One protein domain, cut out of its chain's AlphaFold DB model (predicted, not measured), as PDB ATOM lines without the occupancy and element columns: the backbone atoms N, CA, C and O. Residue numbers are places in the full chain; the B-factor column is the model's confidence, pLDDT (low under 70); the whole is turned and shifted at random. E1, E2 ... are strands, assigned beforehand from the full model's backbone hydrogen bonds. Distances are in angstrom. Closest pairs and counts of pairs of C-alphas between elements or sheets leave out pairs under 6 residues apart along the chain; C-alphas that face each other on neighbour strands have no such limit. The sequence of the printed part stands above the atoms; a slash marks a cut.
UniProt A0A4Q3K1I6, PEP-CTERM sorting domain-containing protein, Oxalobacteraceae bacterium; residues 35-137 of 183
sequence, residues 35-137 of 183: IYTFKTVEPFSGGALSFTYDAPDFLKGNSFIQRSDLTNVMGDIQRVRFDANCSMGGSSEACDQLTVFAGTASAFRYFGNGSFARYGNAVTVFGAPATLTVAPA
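AT A GLANCE: This is residues 35 to 137 of the 183 residues of the protein "PEP-CTERM sorting domain-containing protein" of Oxalobacteraceae bacterium (UniProt A0A4Q3K1I6). Two twisted sheets stand face to face as a sandwich, their strands crossed at 71 degrees; one layer runs E4, E2, E1, E9, E8, the other E3, E5, E6, E7. The chain changes sheets at the links E2 to E3, E3 to E4, E4 to E5 and E7 to E8. The printed part has 103 residues with no named helix and nine named strands, E1 to E9 in chain order; the class is all strand, and both sheets are antiparallel. The whole is compact, with a radius of gyration of the C-alphas of 12.6 A and spans of 33 by 31 by 21 A.

HOW THE PARTS SIT: E1, residues 35 to 42, and E2, residues 47 to 55, form a hairpin, with N 38 and O 51 within hydrogen-bond range at 2.9 A. E3, residues 62 to 66, is an edge strand of the other sheet. E4, residues 70 to 74, is the antiparallel neighbour of E2, with N 71 and O 52 2.8 A apart. E5, residues 77 to 87, pairs antiparallel with E3, with N 65 and O 80 2.8 A apart, and bends by 78 degrees at residue 84. E5, E6, residues 94 to 102, and E7, residues 105 to 112, form a meander, each strand the antiparallel neighbour of the one before; N 83 and O 97, and N 98 and O 109, are 2.8 A apart. E8, residues 120 to 123, and E9, residues 130 to 136, form a hairpin, with N 122 and O 132 2.8 A apart. E9 is also the antiparallel neighbour of E1, with N 37 and O 133 2.8 A apart. Between the sheets, the closest C-alphas of E7 and E8 are those of Phe 111 and Val 123, 6.4 A apart; E1 and E5 are apart.

IN THESE COORDINATES: E1 begins at C-alpha 35, (-18.441, -28.529, 44.978), and E9 ends at C-alpha 136, (-22.821, -24.791, 46.478). E2 is 26.1 A long from first to last C-alpha, E6 25.4 A and E5 24.3 A.

THE WHOLE: The C-alphas of Gly 90 and Ala 137 are the two farthest apart, 35.2 A. The printed part has no cut and no long link. Its mean pLDDT is 92.9; residue 45 and residues 89 to 91 are under 70.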
ATOM      1  N   ILE A  35     -18.851 -27.643  46.061       97.31
ATOM      2  CA  ILE A  35     -18.441 -28.529  44.978       97.31
ATOM      3  C   ILE A  35     -17.488 -27.787  44.041       97.31
ATOM      4  O   ILE A  35     -17.846 -26.770  43.443       97.31
ATOM      5  N   TYR A  36     -16.302 -28.353  43.848       97.81
ATOM      6  CA  TYR A  36     -15.305 -27.912  42.878       97.81
ATOM      7  C   TYR A  36     -15.331 -28.846  41.679       97.81
ATOM      8  O   TYR A  36     -15.120 -30.045  41.822       97.81
ATOM      9  N   THR A  37     -15.553 -28.311  40.484       98.19
ATOM     10  CA  THR A  37     -15.472 -29.072  39.234       98.19
ATOM     11  C   THR A  37     -14.379 -28.491  38.359       98.19
ATOM     12  O   THR A  37     -14.456 -27.337  37.948       98.19
ATOM     13  N   PHE A  38     -13.371 -29.298  38.054       98.12
ATOM     14  CA  PHE A  38     -12.242 -28.900  37.226       98.12
ATOM     15  C   PHE A  38     -12.270 -29.615  35.881       98.12
ATOM     16  O   PHE A  38     -12.564 -30.811  35.815       98.12
ATOM     17  N   LYS A  39     -11.930 -28.888  34.811       97.81
ATOM     18  CA  LYS A  39     -11.755 -29.437  33.461       97.81
ATOM     19  C   LYS A  39     -10.595 -28.755  32.744       97.81
ATOM     20  O   LYS A  39     -10.501 -27.529  32.726       97.81
ATOM     21  N   THR A  40      -9.748 -29.548  32.099       96.50
ATOM     22  CA  THR A  40      -8.709 -29.077  31.177       96.50
ATOM     23  C   THR A  40      -8.415 -30.133  30.112       96.50
ATOM     24  O   THR A  40      -8.816 -31.290  30.241       96.50
ATOM     25  N   VAL A  41      -7.704 -29.745  29.056       95.00
ATOM     26  CA  VAL A  41      -7.159 -30.670  28.059       95.00
ATOM     27  C   VAL A  41      -5.648 -30.519  28.068       95.00
ATOM     28  O   VAL A  41      -5.132 -29.438  27.796       95.00
ATOM     29  N   GLU A  42      -4.951 -31.603  28.397       88.31
ATOM     30  CA  GLU A  42      -3.496 -31.646  28.444       88.31
ATOM     31  C   GLU A  42      -2.934 -32.370  27.217       88.31
ATOM     32  O   GLU A  42      -3.062 -33.597  27.121       88.31
ATOM     33  N   PRO A  43      -2.250 -31.665  26.301       77.56
ATOM     34  CA  PRO A  43      -1.666 -32.302  25.123       77.56
ATOM     35  C   PRO A  43      -0.546 -33.288  25.489       77.56
ATOM     36  O   PRO A  43      -0.345 -34.272  24.785       77.56
ATOM     37  N   PHE A  44       0.148 -33.070  26.611       75.69
ATOM     38  CA  PHE A  44       1.288 -33.892  27.032       75.69
ATOM     39  C   PHE A  44       0.927 -34.985  28.045       75.69
ATOM     40  O   PHE A  44       1.722 -35.892  28.262       75.69
ATOM     41  N   SER A  45      -0.261 -34.920  28.660       69.25
ATOM     42  CA  SER A  45      -0.693 -35.871  29.699       69.25
ATOM     43  C   SER A  45      -1.710 -36.903  29.192       69.25
ATOM     44  O   SER A  45      -2.392 -37.540  29.994       69.25
ATOM     45  N   GLY A  46      -1.842 -37.065  27.874       76.62
ATOM     46  CA  GLY A  46      -2.753 -38.056  27.296       76.62
ATOM     47  C   GLY A  46      -4.209 -37.599  27.149       76.62
ATOM     48  O   GLY A  46      -5.089 -38.450  27.039       76.62
ATOM     49  N   GLY A  47      -4.484 -36.287  27.114       89.69
ATOM     50  CA  GLY A  47      -5.792 -35.747  26.726       89.69
ATOM     51  C   GLY A  47      -6.551 -35.026  27.841       89.69
ATOM     52  O   GLY A  47      -5.986 -34.236  28.595       89.69
ATOM     53  N   ALA A  48      -7.871 -35.213  27.886       94.38
ATOM     54  CA  ALA A  48      -8.748 -34.491  28.805       94.38
ATOM     55  C   ALA A  48      -8.567 -34.950  30.262       94.38
ATOM     56  O   ALA A  48      -8.616 -36.145  30.552       94.38
ATOM     57  N   LEU A  49      -8.431 -33.986  31.173       95.62
ATOM     58  CA  LEU A  49      -8.419 -34.202  32.617       95.62
ATOM     59  C   LEU A  49      -9.620 -33.489  33.237       95.62
ATOM     60  O   LEU A  49      -9.833 -32.295  33.011       95.62
ATOM     61  N   SER A  50     -10.391 -34.203  34.052       97.25
ATOM     62  CA  SER A  50     -11.466 -33.597  34.835       97.25
ATOM     63  C   SER A  50     -11.682 -34.317  36.148       97.25
ATOM     64  O   SER A  50     -11.400 -35.507  36.259       97.25
ATOM     65  N   PHE A  51     -12.209 -33.606  37.134       98.00
ATOM     66  CA  PHE A  51     -12.669 -34.196  38.384       98.00
ATOM     67  C   PHE A  51     -13.694 -33.284  39.056       98.00
ATOM     68  O   PHE A  51     -13.785 -32.087  38.758       98.00
ATOM     69  N   THR A  52     -14.423 -33.858  40.002       98.06
ATOM     70  CA  THR A  52     -15.289 -33.162  40.943       98.06
ATOM     71  C   THR A  52     -14.825 -33.473  42.365       98.06
ATOM     72  O   THR A  52     -14.505 -34.617  42.678       98.06
ATOM     73  N   TYR A  53     -14.778 -32.463  43.226       97.75
ATOM     74  CA  TYR A  53     -14.443 -32.595  44.641       97.75
ATOM     75  C   TYR A  53     -15.518 -31.913  45.488       97.75
ATOM     76  O   TYR A  53     -15.855 -30.759  45.228       97.75
ATOM     77  N   ASP A  54     -16.056 -32.631  46.472       97.06
ATOM     78  CA  ASP A  54     -17.029 -32.119  47.440       97.06
ATOM     79  C   ASP A  54     -16.301 -31.778  48.745       97.06
ATOM     80  O   ASP A  54     -15.788 -32.660  49.437       97.06
ATOM     81  N   ALA A  55     -16.200 -30.487  49.046       95.94
ATOM     82  CA  ALA A  55     -15.527 -29.974  50.225       95.94
ATOM     83  C   ALA A  55     -16.549 -29.553  51.293       95.94
ATOM     84  O   ALA A  55     -17.578 -28.971  50.961       95.94
ATOM     85  N   PRO A  56     -16.254 -29.724  52.591       94.25
ATOM     86  CA  PRO A  56     -17.164 -29.306  53.664       94.25
ATOM     87  C   PRO A  56     -17.331 -27.776  53.798       94.25
ATOM     88  O   PRO A  56     -18.300 -27.319  54.404       94.25
ATOM     89  N   ASP A  57     -16.385 -26.999  53.266       95.25
ATOM     90  CA  ASP A  57     -16.369 -25.530  53.216       95.25
ATOM     91  C   ASP A  57     -15.436 -25.086  52.067       95.25
ATOM     92  O   ASP A  57     -14.778 -25.910  51.415       95.25
ATOM     93  N   PHE A  58     -15.341 -23.781  51.822       95.69
ATOM     94  CA  PHE A  58     -14.345 -23.204  50.931       95.69
ATOM     95  C   PHE A  58     -12.916 -23.588  51.335       95.69
ATOM     96  O   PHE A  58     -12.554 -23.594  52.516       95.69
ATOM     97  N   LEU A  59     -12.079 -23.875  50.338       95.06
ATOM     98  CA  LEU A  59     -10.689 -24.252  50.552       95.06
ATOM     99  C   LEU A  59      -9.879 -23.024  50.974       95.06
ATOM    100  O   LEU A  59      -9.718 -22.071  50.215       95.06
ATOM    101  N   LYS A  60      -9.363 -23.054  52.205       90.75
ATOM    102  CA  LYS A  60      -8.537 -21.992  52.793       90.75
ATOM    103  C   LYS A  60      -7.101 -22.507  52.903       90.75
ATOM    104  O   LYS A  60      -6.792 -23.300  53.786       90.75
ATOM    105  N   GLY A  61      -6.227 -22.073  51.999       90.62
ATOM    106  CA  GLY A  61      -4.806 -22.436  51.999       90.62
ATOM    107  C   GLY A  61      -4.481 -23.711  51.217       90.62
ATOM    108  O   GLY A  61      -5.081 -23.976  50.175       90.62
ATOM    109  N   ASN A  62      -3.487 -24.460  51.704       94.75
ATOM    110  CA  ASN A  62      -2.876 -25.558  50.959       94.75
ATOM    111  C   ASN A  62      -3.463 -26.898  51.386       94.75
ATOM    112  O   ASN A  62      -3.295 -27.309  52.534       94.75
ATOM    113  N   SER A  63      -4.099 -27.606  50.457       96.19
ATOM    114  CA  SER A  63      -4.697 -28.914  50.719       96.19
ATOM    115  C   SER A  63      -4.330 -29.920  49.637       96.19
ATOM    116  O   SER A  63      -4.322 -29.612  48.445       96.19
ATOM    117  N   PHE A  64      -4.011 -31.143  50.062       97.56
ATOM    118  CA  PHE A  64      -3.874 -32.295  49.175       97.56
ATOM    119  C   PHE A  64      -5.140 -33.133  49.262       97.56
ATOM    120  O   PHE A  64      -5.524 -33.547  50.352       97.56
ATOM    121  N   ILE A  65      -5.745 -33.403  48.110       98.00
ATOM    122  CA  ILE A  65      -6.937 -34.235  47.975       98.00
ATOM    123  C   ILE A  65      -6.537 -35.503  47.226       98.00
ATOM    124  O   ILE A  65      -5.940 -35.439  46.143       98.00
ATOM    125  N   GLN A  66      -6.818 -36.660  47.821       98.19
ATOM    126  CA  GLN A  66      -6.464 -37.950  47.235       98.19
ATOM    127  C   GLN A  66      -7.472 -38.339  46.155       98.19
ATOM    128  O   GLN A  66      -8.624 -37.916  46.200       98.19
ATOM    129  N   ARG A  67      -7.074 -39.194  45.200       97.12
ATOM    130  CA  ARG A  67      -7.998 -39.706  44.168       97.12
ATOM    131  C   ARG A  67      -9.267 -40.331  44.756       97.12
ATOM    132  O   ARG A  67     -10.311 -40.228  44.125       97.12
ATOM    133  N   SER A  68      -9.186 -40.960  45.932       97.81
ATOM    134  CA  SER A  68     -10.338 -41.567  46.621       97.81
ATOM    135  C   SER A  68     -11.438 -40.570  46.980       97.81
ATOM    136  O   SER A  68     -12.593 -40.968  47.080       97.81
ATOM    137  N   ASP A  69     -11.081 -39.298  47.149       97.69
ATOM    138  CA  ASP A  69     -12.000 -38.233  47.559       97.69
ATOM    139  C   ASP A  69     -12.549 -37.468  46.341       97.69
ATOM    140  O   ASP A  69     -13.359 -36.551  46.471       97.69
ATOM    141  N   LEU A  70     -12.092 -37.830  45.138       97.94
ATOM    142  CA  LEU A  70     -12.528 -37.242  43.880       97.94
ATOM    143  C   LEU A  70     -13.624 -38.099  43.242       97.94
ATOM    144  O   LEU A  70     -13.582 -39.327  43.236       97.94
ATOM    145  N   THR A  71     -14.577 -37.430  42.609       97.88
ATOM    146  CA  THR A  71     -15.645 -38.040  41.811       97.88
ATOM    147  C   THR A  71     -15.549 -37.568  40.360       97.88
ATOM    148  O   THR A  71     -14.832 -36.615  40.057       97.88
ATOM    149  N   ASN A  72     -16.226 -38.254  39.431       97.25
ATOM    150  CA  ASN A  72     -16.221 -37.919  37.995       97.25
ATOM    151  C   ASN A  72     -14.807 -37.722  37.408       97.25
ATOM    152  O   ASN A  72     -14.564 -36.824  36.597       97.25
ATOM    153  N   VAL A  73     -13.859 -38.544  37.865       97.25
ATOM    154  CA  VAL A  73     -12.451 -38.438  37.486       97.25
ATOM    155  C   VAL A  73     -12.258 -38.939  36.057       97.25
ATOM    156  O   VAL A  73     -12.559 -40.092  35.754       97.25
ATOM    157  N   MET A  74     -11.711 -38.088  35.193       96.25
ATOM    158  CA  MET A  74     -11.234 -38.443  33.857       96.25
ATOM    159  C   MET A  74      -9.717 -38.285  33.788       96.25
ATOM    160  O   MET A  74      -9.164 -37.289  34.261       96.25
ATOM    161  N   GLY A  75      -9.061 -39.271  33.176       92.94
ATOM    162  CA  GLY A  75      -7.605 -39.369  33.103       92.94
ATOM    163  C   GLY A  75      -6.971 -40.069  34.310       92.94
ATOM    164  O   GLY A  75      -7.639 -40.502  35.258       92.94
ATOM    165  N   ASP A  76      -5.645 -40.184  34.278       93.25
ATOM    166  CA  ASP A  76      -4.854 -40.906  35.283       93.25
ATOM    167  C   ASP A  76      -4.512 -40.041  36.515       93.25
ATOM    168  O   ASP A  76      -3.385 -40.019  37.000       93.25
ATOM    169  N   ILE A  77      -5.482 -39.261  37.005       95.38
ATOM    170  CA  ILE A  77      -5.298 -38.340  38.140       95.38
ATOM    171  C   ILE A  77      -5.075 -39.130  39.437       95.38
ATOM    172  O   ILE A  77      -5.983 -39.802  39.915       95.38
ATOM    173  N   GLN A  78      -3.901 -39.023  40.050       96.62
ATOM    174  CA  GLN A  78      -3.558 -39.712  41.301       96.62
ATOM    175  C   GLN A  78      -3.924 -38.899  42.546       96.62
ATOM    176  O   GLN A  78      -4.320 -39.453  43.570       96.62
ATOM    177  N   ARG A  79      -3.772 -37.577  42.468       97.12
ATOM    178  CA  ARG A  79      -4.124 -36.625  43.527       97.12
ATOM    179  C   ARG A  79      -4.147 -35.215  42.962       97.12
ATOM    180  O   ARG A  79      -3.580 -34.952  41.898       97.12
ATOM    181  N   VAL A  80      -4.745 -34.298  43.705       97.94
ATOM    182  CA  VAL A  80      -4.733 -32.871  43.380       97.94
ATOM    183  C   VAL A  80      -4.298 -32.059  44.589       97.94
ATOM    184  O   VAL A  80      -4.500 -32.467  45.732       97.94
ATOM    185  N   ARG A  81      -3.661 -30.918  44.345       97.75
ATOM    186  CA  ARG A  81      -3.299 -29.951  45.379       97.75
ATOM    187  C   ARG A  81      -3.908 -28.605  45.043       97.75
ATOM    188  O   ARG A  81      -3.641 -28.081  43.963       97.75
ATOM    189  N   PHE A  82      -4.647 -28.046  45.987       97.12
ATOM    190  CA  PHE A  82      -5.094 -26.660  45.955       97.12
ATOM    191  C   PHE A  82      -4.125 -25.817  46.781       97.12
ATOM    192  O   PHE A  82      -3.674 -26.249  47.842       97.12
ATOM    193  N   ASP A  83      -3.776 -24.645  46.272       96.00
ATOM    194  CA  ASP A  83      -2.920 -23.663  46.929       96.00
ATOM    195  C   ASP A  83      -3.562 -22.283  46.749       96.00
ATOM    196  O   ASP A  83      -3.504 -21.702  45.669       96.00
ATOM    197  N   ALA A  84      -4.275 -21.811  47.773       92.44
ATOM    198  CA  ALA A  84      -5.080 -20.585  47.707       92.44
ATOM    199  C   ALA A  84      -4.261 -19.284  47.834       92.44
ATOM    200  O   ALA A  84      -4.846 -18.220  47.974       92.44
ATOM    201  N   ASN A  85      -2.928 -19.366  47.911       86.44
ATOM    202  CA  ASN A  85      -2.053 -18.203  48.075       86.44
ATOM    203  C   ASN A  85      -0.720 -18.426  47.349       86.44
ATOM    204  O   ASN A  85       0.359 -18.274  47.933       86.44
ATOM    205  N   CYS A  86      -0.781 -18.798  46.072       86.25
ATOM    206  CA  CYS A  86       0.429 -18.886  45.270       86.25
ATOM    207  C   CYS A  86       0.981 -17.492  44.944       86.25
ATOM    208  O   CYS A  86       0.235 -16.523  44.800       86.25
ATOM    209  N   SER A  87       2.306 -17.406  44.801       83.75
ATOM    210  CA  SER A  87       2.977 -16.276  44.159       83.75
ATOM    211  C   SER A  87       3.402 -16.691  42.752       83.75
ATOM    212  O   SER A  87       4.130 -17.671  42.562       83.75
ATOM    213  N   MET A  88       2.934 -15.971  41.730       78.25
ATOM    214  CA  MET A  88       3.335 -16.265  40.352       78.25
ATOM    215  C   MET A  88       4.763 -15.771  40.119       78.25
ATOM    216  O   MET A  88       4.983 -14.574  39.948       78.25
ATOM    217  N   GLY A  89       5.744 -16.678  40.123       64.94
ATOM    218  CA  GLY A  89       7.097 -16.397  39.621       64.94
ATOM    219  C   GLY A  89       7.816 -15.222  40.297       64.94
ATOM    220  O   GLY A  89       8.581 -14.525  39.639       64.94
ATOM    221  N   GLY A  90       7.556 -14.975  41.587       61.22
ATOM    222  CA  GLY A  90       8.156 -13.863  42.335       61.22
ATOM    223  C   GLY A  90       7.429 -12.517  42.212       61.22
ATOM    224  O   GLY A  90       7.901 -11.531  42.772       61.22
ATOM    225  N   SER A  91       6.284 -12.461  41.524       68.56
ATOM    226  CA  SER A  91       5.381 -11.304  41.586       68.56
ATOM    227  C   SER A  91       4.643 -11.243  42.932       68.56
ATOM    228  O   SER A  91       4.473 -12.254  43.617       68.56
ATOM    229  N   SER A  92       4.193 -10.045  43.315       74.25
ATOM    230  CA  SER A  92       3.347  -9.822  44.497       74.25
ATOM    231  C   SER A  92       1.866 -10.122  44.245       74.25
ATOM    232  O   SER A  92       1.037  -9.890  45.124       74.25
ATOM    233  N   GLU A  93       1.510 -10.570  43.039       80.50
ATOM    234  CA  GLU A  93       0.133 -10.911  42.705       80.50
ATOM    235  C   GLU A  93      -0.219 -12.262  43.328       80.50
ATOM    236  O   GLU A  93       0.355 -13.299  42.988       80.50
ATOM    237  N   ALA A  94      -1.156 -12.230  44.276       86.62
ATOM    238  CA  ALA A  94      -1.729 -13.432  44.857       86.62
ATOM    239  C   ALA A  94      -2.538 -14.185  43.793       86.62
ATOM    240  O   ALA A  94      -3.275 -13.581  43.008       86.62
ATOM    241  N   CYS A  95      -2.412 -15.505  43.780       93.56
ATOM    242  CA  CYS A  95      -3.161 -16.382  42.897       93.56
ATOM    243  C   CYS A  95      -3.648 -17.632  43.618       93.56
ATOM    244  O   CYS A  95      -3.155 -17.987  44.690       93.56
ATOM    245  N   ASP A  96      -4.554 -18.339  42.953       95.75
ATOM    246  CA  ASP A  96      -4.993 -19.663  43.365       95.75
ATOM    247  C   ASP A  96      -4.410 -20.691  42.389       95.75
ATOM    248  O   ASP A  96      -4.691 -20.652  41.188       95.75
ATOM    249  N   GLN A  97      -3.589 -21.617  42.878       96.12
ATOM    250  CA  GLN A  97      -2.976 -22.665  42.066       96.12
ATOM    251  C   GLN A  97      -3.650 -24.012  42.319       96.12
ATOM    252  O   GLN A  97      -3.779 -24.477  43.450       96.12
ATOM    253  N   LEU A  98      -4.002 -24.690  41.231       96.81
ATOM    254  CA  LEU A  98      -4.387 -26.092  41.228       96.81
ATOM    255  C   LEU A  98      -3.284 -26.908  40.559       96.81
ATOM    256  O   LEU A  98      -2.921 -26.667  39.408       96.81
ATOM    257  N   THR A  99      -2.762 -27.891  41.282       96.44
ATOM    258  CA  THR A  99      -1.804 -28.863  40.748       96.44
ATOM    259  C   THR A  99      -2.481 -30.216  40.627       96.44
ATOM    260  O   THR A  99      -2.937 -30.769  41.628       96.44
ATOM    261  N   VAL A 100      -2.532 -30.765  39.420       96.25
ATOM    262  CA  VAL A 100      -3.084 -32.093  39.146       96.25
ATOM    263  C   VAL A 100      -1.926 -33.042  38.877       96.25
ATOM    264  O   VAL A 100      -1.164 -32.840  37.936       96.25
ATOM    265  N   PHE A 101      -1.779 -34.068  39.710       95.50
ATOM    266  CA  PHE A 101      -0.765 -35.104  39.534       95.50
ATOM    267  C   PHE A 101      -1.404 -36.245  38.745       95.50
ATOM    268  O   PHE A 101      -2.324 -36.884  39.259       95.50
ATOM    269  N   ALA A 102      -0.964 -36.472  37.507       93.50
ATOM    270  CA  ALA A 102      -1.546 -37.463  36.606       93.50
ATOM    271  C   ALA A 102      -0.465 -38.400  36.051       93.50
ATOM    272  O   ALA A 102       0.420 -37.965  35.311       93.50
ATOM    273  N   GLY A 103      -0.513 -39.678  36.431       89.56
ATOM    274  CA  GLY A 103       0.545 -40.642  36.127       89.56
ATOM    275  C   GLY A 103       1.923 -40.148  36.586       89.56
ATOM    276  O   GLY A 103       2.154 -39.920  37.772       89.56
ATOM    277  N   THR A 104       2.844 -39.959  35.639       89.38
ATOM    278  CA  THR A 104       4.197 -39.418  35.882       89.38
ATOM    279  C   THR A 104       4.309 -37.908  35.650       89.38
ATOM    280  O   THR A 104       5.395 -37.349  35.795       89.38
ATOM    281  N   ALA A 105       3.223 -37.241  35.255       91.12
ATOM    282  CA  ALA A 105       3.194 -35.821  34.930       91.12
ATOM    283  C   ALA A 105       2.481 -35.001  36.016       91.12
ATOM    284  O   ALA A 105       1.714 -35.506  36.838       91.12
ATOM    285  N   SER A 106       2.748 -33.696  36.028       93.31
ATOM    286  CA  SER A 106       2.033 -32.734  36.867       93.31
ATOM    287  C   SER A 106       1.590 -31.551  36.023       93.31
ATOM    288  O   SER A 106       2.384 -30.960  35.295       93.31
ATOM    289  N   ALA A 107       0.312 -31.219  36.135       93.44
ATOM    290  CA  ALA A 107      -0.326 -30.106  35.462       93.44
ATOM    291  C   ALA A 107      -0.559 -28.974  36.460       93.44
ATOM    292  O   ALA A 107      -1.263 -29.151  37.454       93.44
ATOM    293  N   PHE A 108       0.014 -27.806  36.186       94.44
ATOM    294  CA  PHE A 108      -0.156 -26.607  37.003       94.44
ATOM    295  C   PHE A 108      -1.155 -25.674  36.333       94.44
ATOM    296  O   PHE A 108      -1.063 -25.434  35.126       94.44
ATOM    297  N   ARG A 109      -2.116 -25.164  37.103       95.12
ATOM    298  CA  ARG A 109      -3.116 -24.192  36.659       95.12
ATOM    299  C   ARG A 109      -3.228 -23.067  37.657       95.12
ATOM    300  O   ARG A 109      -3.303 -23.322  38.852       95.12
ATOM    301  N   TYR A 110      -3.270 -21.850  37.136       95.62
ATOM    302  CA  TYR A 110      -3.321 -20.639  37.938       95.62
ATOM    303  C   TYR A 110      -4.611 -19.892  37.646       95.62
ATOM    304  O   TYR A 110      -4.917 -19.595  36.490       95.62
ATOM    305  N   PHE A 111      -5.352 -19.583  38.696       95.81
ATOM    306  CA  PHE A 111      -6.586 -18.815  38.671       95.81
ATOM    307  C   PHE A 111      -6.372 -17.479  39.392       95.81
ATOM    308  O   PHE A 111      -5.385 -17.292  40.109       95.81
ATOM    309  N   GLY A 112      -7.292 -16.536  39.186       95.00
ATOM    310  CA  GLY A 112      -7.266 -15.266  39.913       95.00
ATOM    311  C   GLY A 112      -7.412 -15.482  41.422       95.00
ATOM    312  O   GLY A 112      -8.033 -16.458  41.847       95.00
ATOM    313  N   ASN A 113      -6.858 -14.571  42.221       94.81
ATOM    314  CA  ASN A 113      -6.926 -14.620  43.684       94.81
ATOM    315  C   ASN A 113      -8.360 -14.843  44.200       94.81
ATOM    316  O   ASN A 113      -9.280 -14.118  43.805       94.81
ATOM    317  N   GLY A 114      -8.540 -15.807  45.104       94.38
ATOM    318  CA  GLY A 114      -9.824 -16.075  45.752       94.38
ATOM    319  C   GLY A 114     -10.842 -16.811  44.875       94.38
ATOM    320  O   GLY A 114     -12.022 -16.879  45.232       94.38
ATOM    321  N   SER A 115     -10.409 -17.390  43.753       96.12
ATOM    322  CA  SER A 115     -11.222 -18.293  42.929       96.12
ATOM    323  C   SER A 115     -11.731 -19.506  43.714       96.12
ATOM    324  O   SER A 115     -12.817 -19.997  43.429       96.12
ATOM    325  N   PHE A 116     -10.998 -19.977  44.726       96.25
ATOM    326  CA  PHE A 116     -11.413 -21.072  45.606       96.25
ATOM    327  C   PHE A 116     -12.355 -20.632  46.728       96.25
ATOM    328  O   PHE A 116     -12.904 -21.486  47.410       96.25
ATOM    329  N   ALA A 117     -12.546 -19.327  46.937       95.88
ATOM    330  CA  ALA A 117     -13.346 -18.773  48.032       95.88
ATOM    331  C   ALA A 117     -14.664 -18.137  47.557       95.88
ATOM    332  O   ALA A 117     -15.372 -17.504  48.343       95.88
ATOM    333  N   ARG A 118     -14.994 -18.258  46.267       95.56
ATOM    334  CA  ARG A 118     -16.169 -17.621  45.673       95.56
ATOM    335  C   ARG A 118     -16.867 -18.565  44.709       95.56
ATOM    336  O   ARG A 118     -16.228 -19.202  43.882       95.56
ATOM    337  N   TYR A 119     -18.194 -18.611  44.781       97.00
ATOM    338  CA  TYR A 119     -18.989 -19.328  43.790       97.00
ATOM    339  C   TYR A 119     -18.857 -18.689  42.405       97.00
ATOM    340  O   TYR A 119     -18.827 -17.463  42.277       97.00
ATOM    341  N   GLY A 120     -18.837 -19.524  41.369       97.25
ATOM    342  CA  GLY A 120     -18.769 -19.095  39.980       97.25
ATOM    343  C   GLY A 120     -17.851 -19.961  39.128       97.25
ATOM    344  O   GLY A 120     -17.387 -21.020  39.544       97.25
ATOM    345  N   ASN A 121     -17.602 -19.490  37.909       97.88
ATOM    346  CA  ASN A 121     -16.647 -20.096  36.991       97.88
ATOM    347  C   ASN A 121     -15.379 -19.245  36.971       97.88
ATOM    348  O   ASN A 121     -15.434 -18.063  36.635       97.88
ATOM    349  N   ALA A 122     -14.250 -19.859  37.291       97.38
ATOM    350  CA  ALA A 122     -12.928 -19.301  37.094       97.38
ATOM    351  C   ALA A 122     -12.292 -19.937  35.853       97.38
ATOM    352  O   ALA A 122     -12.382 -21.146  35.621       97.38
ATOM    353  N   VAL A 123     -11.635 -19.107  35.053       97.38
ATOM    354  CA  VAL A 123     -10.777 -19.543  33.951       97.38
ATOM    355  C   VAL A 123      -9.331 -19.286  34.332       97.38
ATOM    356  O   VAL A 123      -9.033 -18.401  35.135       97.38
ATOM    357  N   THR A 124      -8.431 -20.080  33.776       96.19
ATOM    358  CA  THR A 124      -6.998 -19.917  34.013       96.19
ATOM    359  C   THR A 124      -6.508 -18.555  33.549       96.19
ATOM    360  O   THR A 124      -6.776 -18.159  32.416       96.19
ATOM    361  N   VAL A 125      -5.745 -17.878  34.402       93.44
ATOM    362  CA  VAL A 125      -5.043 -16.625  34.083       93.44
ATOM    363  C   VAL A 125      -3.675 -16.923  33.463       93.44
ATOM    364  O   VAL A 125      -3.194 -16.171  32.622       93.44
ATOM    365  N   PHE A 126      -3.070 -18.055  33.838       90.69
ATOM    366  CA  PHE A 126      -1.789 -18.515  33.308       90.69
ATOM    367  C   PHE A 126      -1.761 -20.041  33.143       90.69
ATOM    368  O   PHE A 126      -2.391 -20.784  33.904       90.69
ATOM    369  N   GLY A 127      -0.992 -20.506  32.156       87.50
ATOM    370  CA  GLY A 127      -0.879 -21.914  31.778       87.50
ATOM    371  C   GLY A 127      -1.841 -22.322  30.659       87.50
ATOM    372  O   GLY A 127      -2.440 -21.484  29.986       87.50
ATOM    373  N   ALA A 128      -1.958 -23.631  30.430       92.06
ATOM    374  CA  ALA A 128      -2.879 -24.160  29.430       92.06
ATOM    375  C   ALA A 128      -4.351 -23.933  29.850       92.06
ATOM    376  O   ALA A 128      -4.649 -23.950  31.048       92.06
ATOM    377  N   PRO A 129      -5.285 -23.745  28.897       96.00
ATOM    378  CA  PRO A 129      -6.673 -23.425  29.215       96.00
ATOM    379  C   PRO A 129      -7.315 -24.438  30.172       96.00
ATOM    380  O   PRO A 129      -7.334 -25.647  29.915       96.00
ATOM    381  N   ALA A 130      -7.868 -23.952  31.280       97.19
ATOM    382  CA  ALA A 130      -8.698 -24.753  32.172       97.19
ATOM    383  C   ALA A 130      -9.847 -23.938  32.761       97.19
ATOM    384  O   ALA A 130      -9.779 -22.713  32.880       97.19
ATOM    385  N   THR A 131     -10.893 -24.654  33.155       98.06
ATOM    386  CA  THR A 131     -12.065 -24.101  33.833       98.06
ATOM    387  C   THR A 131     -12.215 -24.753  35.196       98.06
ATOM    388  O   THR A 131     -12.168 -25.983  35.301       98.06
ATOM    389  N   LEU A 132     -12.444 -23.936  36.218       98.00
ATOM    390  CA  LEU A 132     -12.825 -24.362  37.555       98.00
ATOM    391  C   LEU A 132     -14.194 -23.771  37.882       98.00
ATOM    392  O   LEU A 132     -14.361 -22.557  37.896       98.00
ATOM    393  N   THR A 133     -15.167 -24.623  38.164       98.31
ATOM    394  CA  THR A 133     -16.489 -24.215  38.635       98.31
ATOM    395  C   THR A 133     -16.589 -24.493  40.123       98.31
ATOM    396  O   THR A 133     -16.394 -25.632  40.545       98.31
ATOM    397  N   VAL A 134     -16.921 -23.471  40.903       97.44
ATOM    398  CA  VAL A 134     -17.184 -23.564  42.339       97.44
ATOM    399  C   VAL A 134     -18.673 -23.325  42.554       97.44
ATOM    400  O   VAL A 134     -19.190 -22.252  42.238       97.44
ATOM    401  N   ALA A 135     -19.376 -24.327  43.065       96.94
ATOM    402  CA  ALA A 135     -20.821 -24.292  43.257       96.94
ATOM    403  C   ALA A 135     -21.186 -24.714  44.684       96.94
ATOM    404  O   ALA A 135     -20.465 -25.515  45.279       96.94
ATOM    405  N   PRO A 136     -22.296 -24.215  45.251       95.31
ATOM    406  CA  PRO A 136     -22.821 -24.791  46.478       95.31
ATOM    407  C   PRO A 136     -23.231 -26.239  46.202       95.31
ATOM    408  O   PRO A 136     -23.794 -26.538  45.141       95.31
ATOM    409  N   ALA A 137     -22.972 -27.138  47.147       91.44
ATOM    410  CA  ALA A 137     -23.561 -28.457  47.071       91.44
ATOM    411  C   ALA A 137     -25.078 -28.327  47.109       91.44
ATOM    412  O   ALA A 137     -25.647 -27.592  47.924       91.44
TER     413      ALA A 137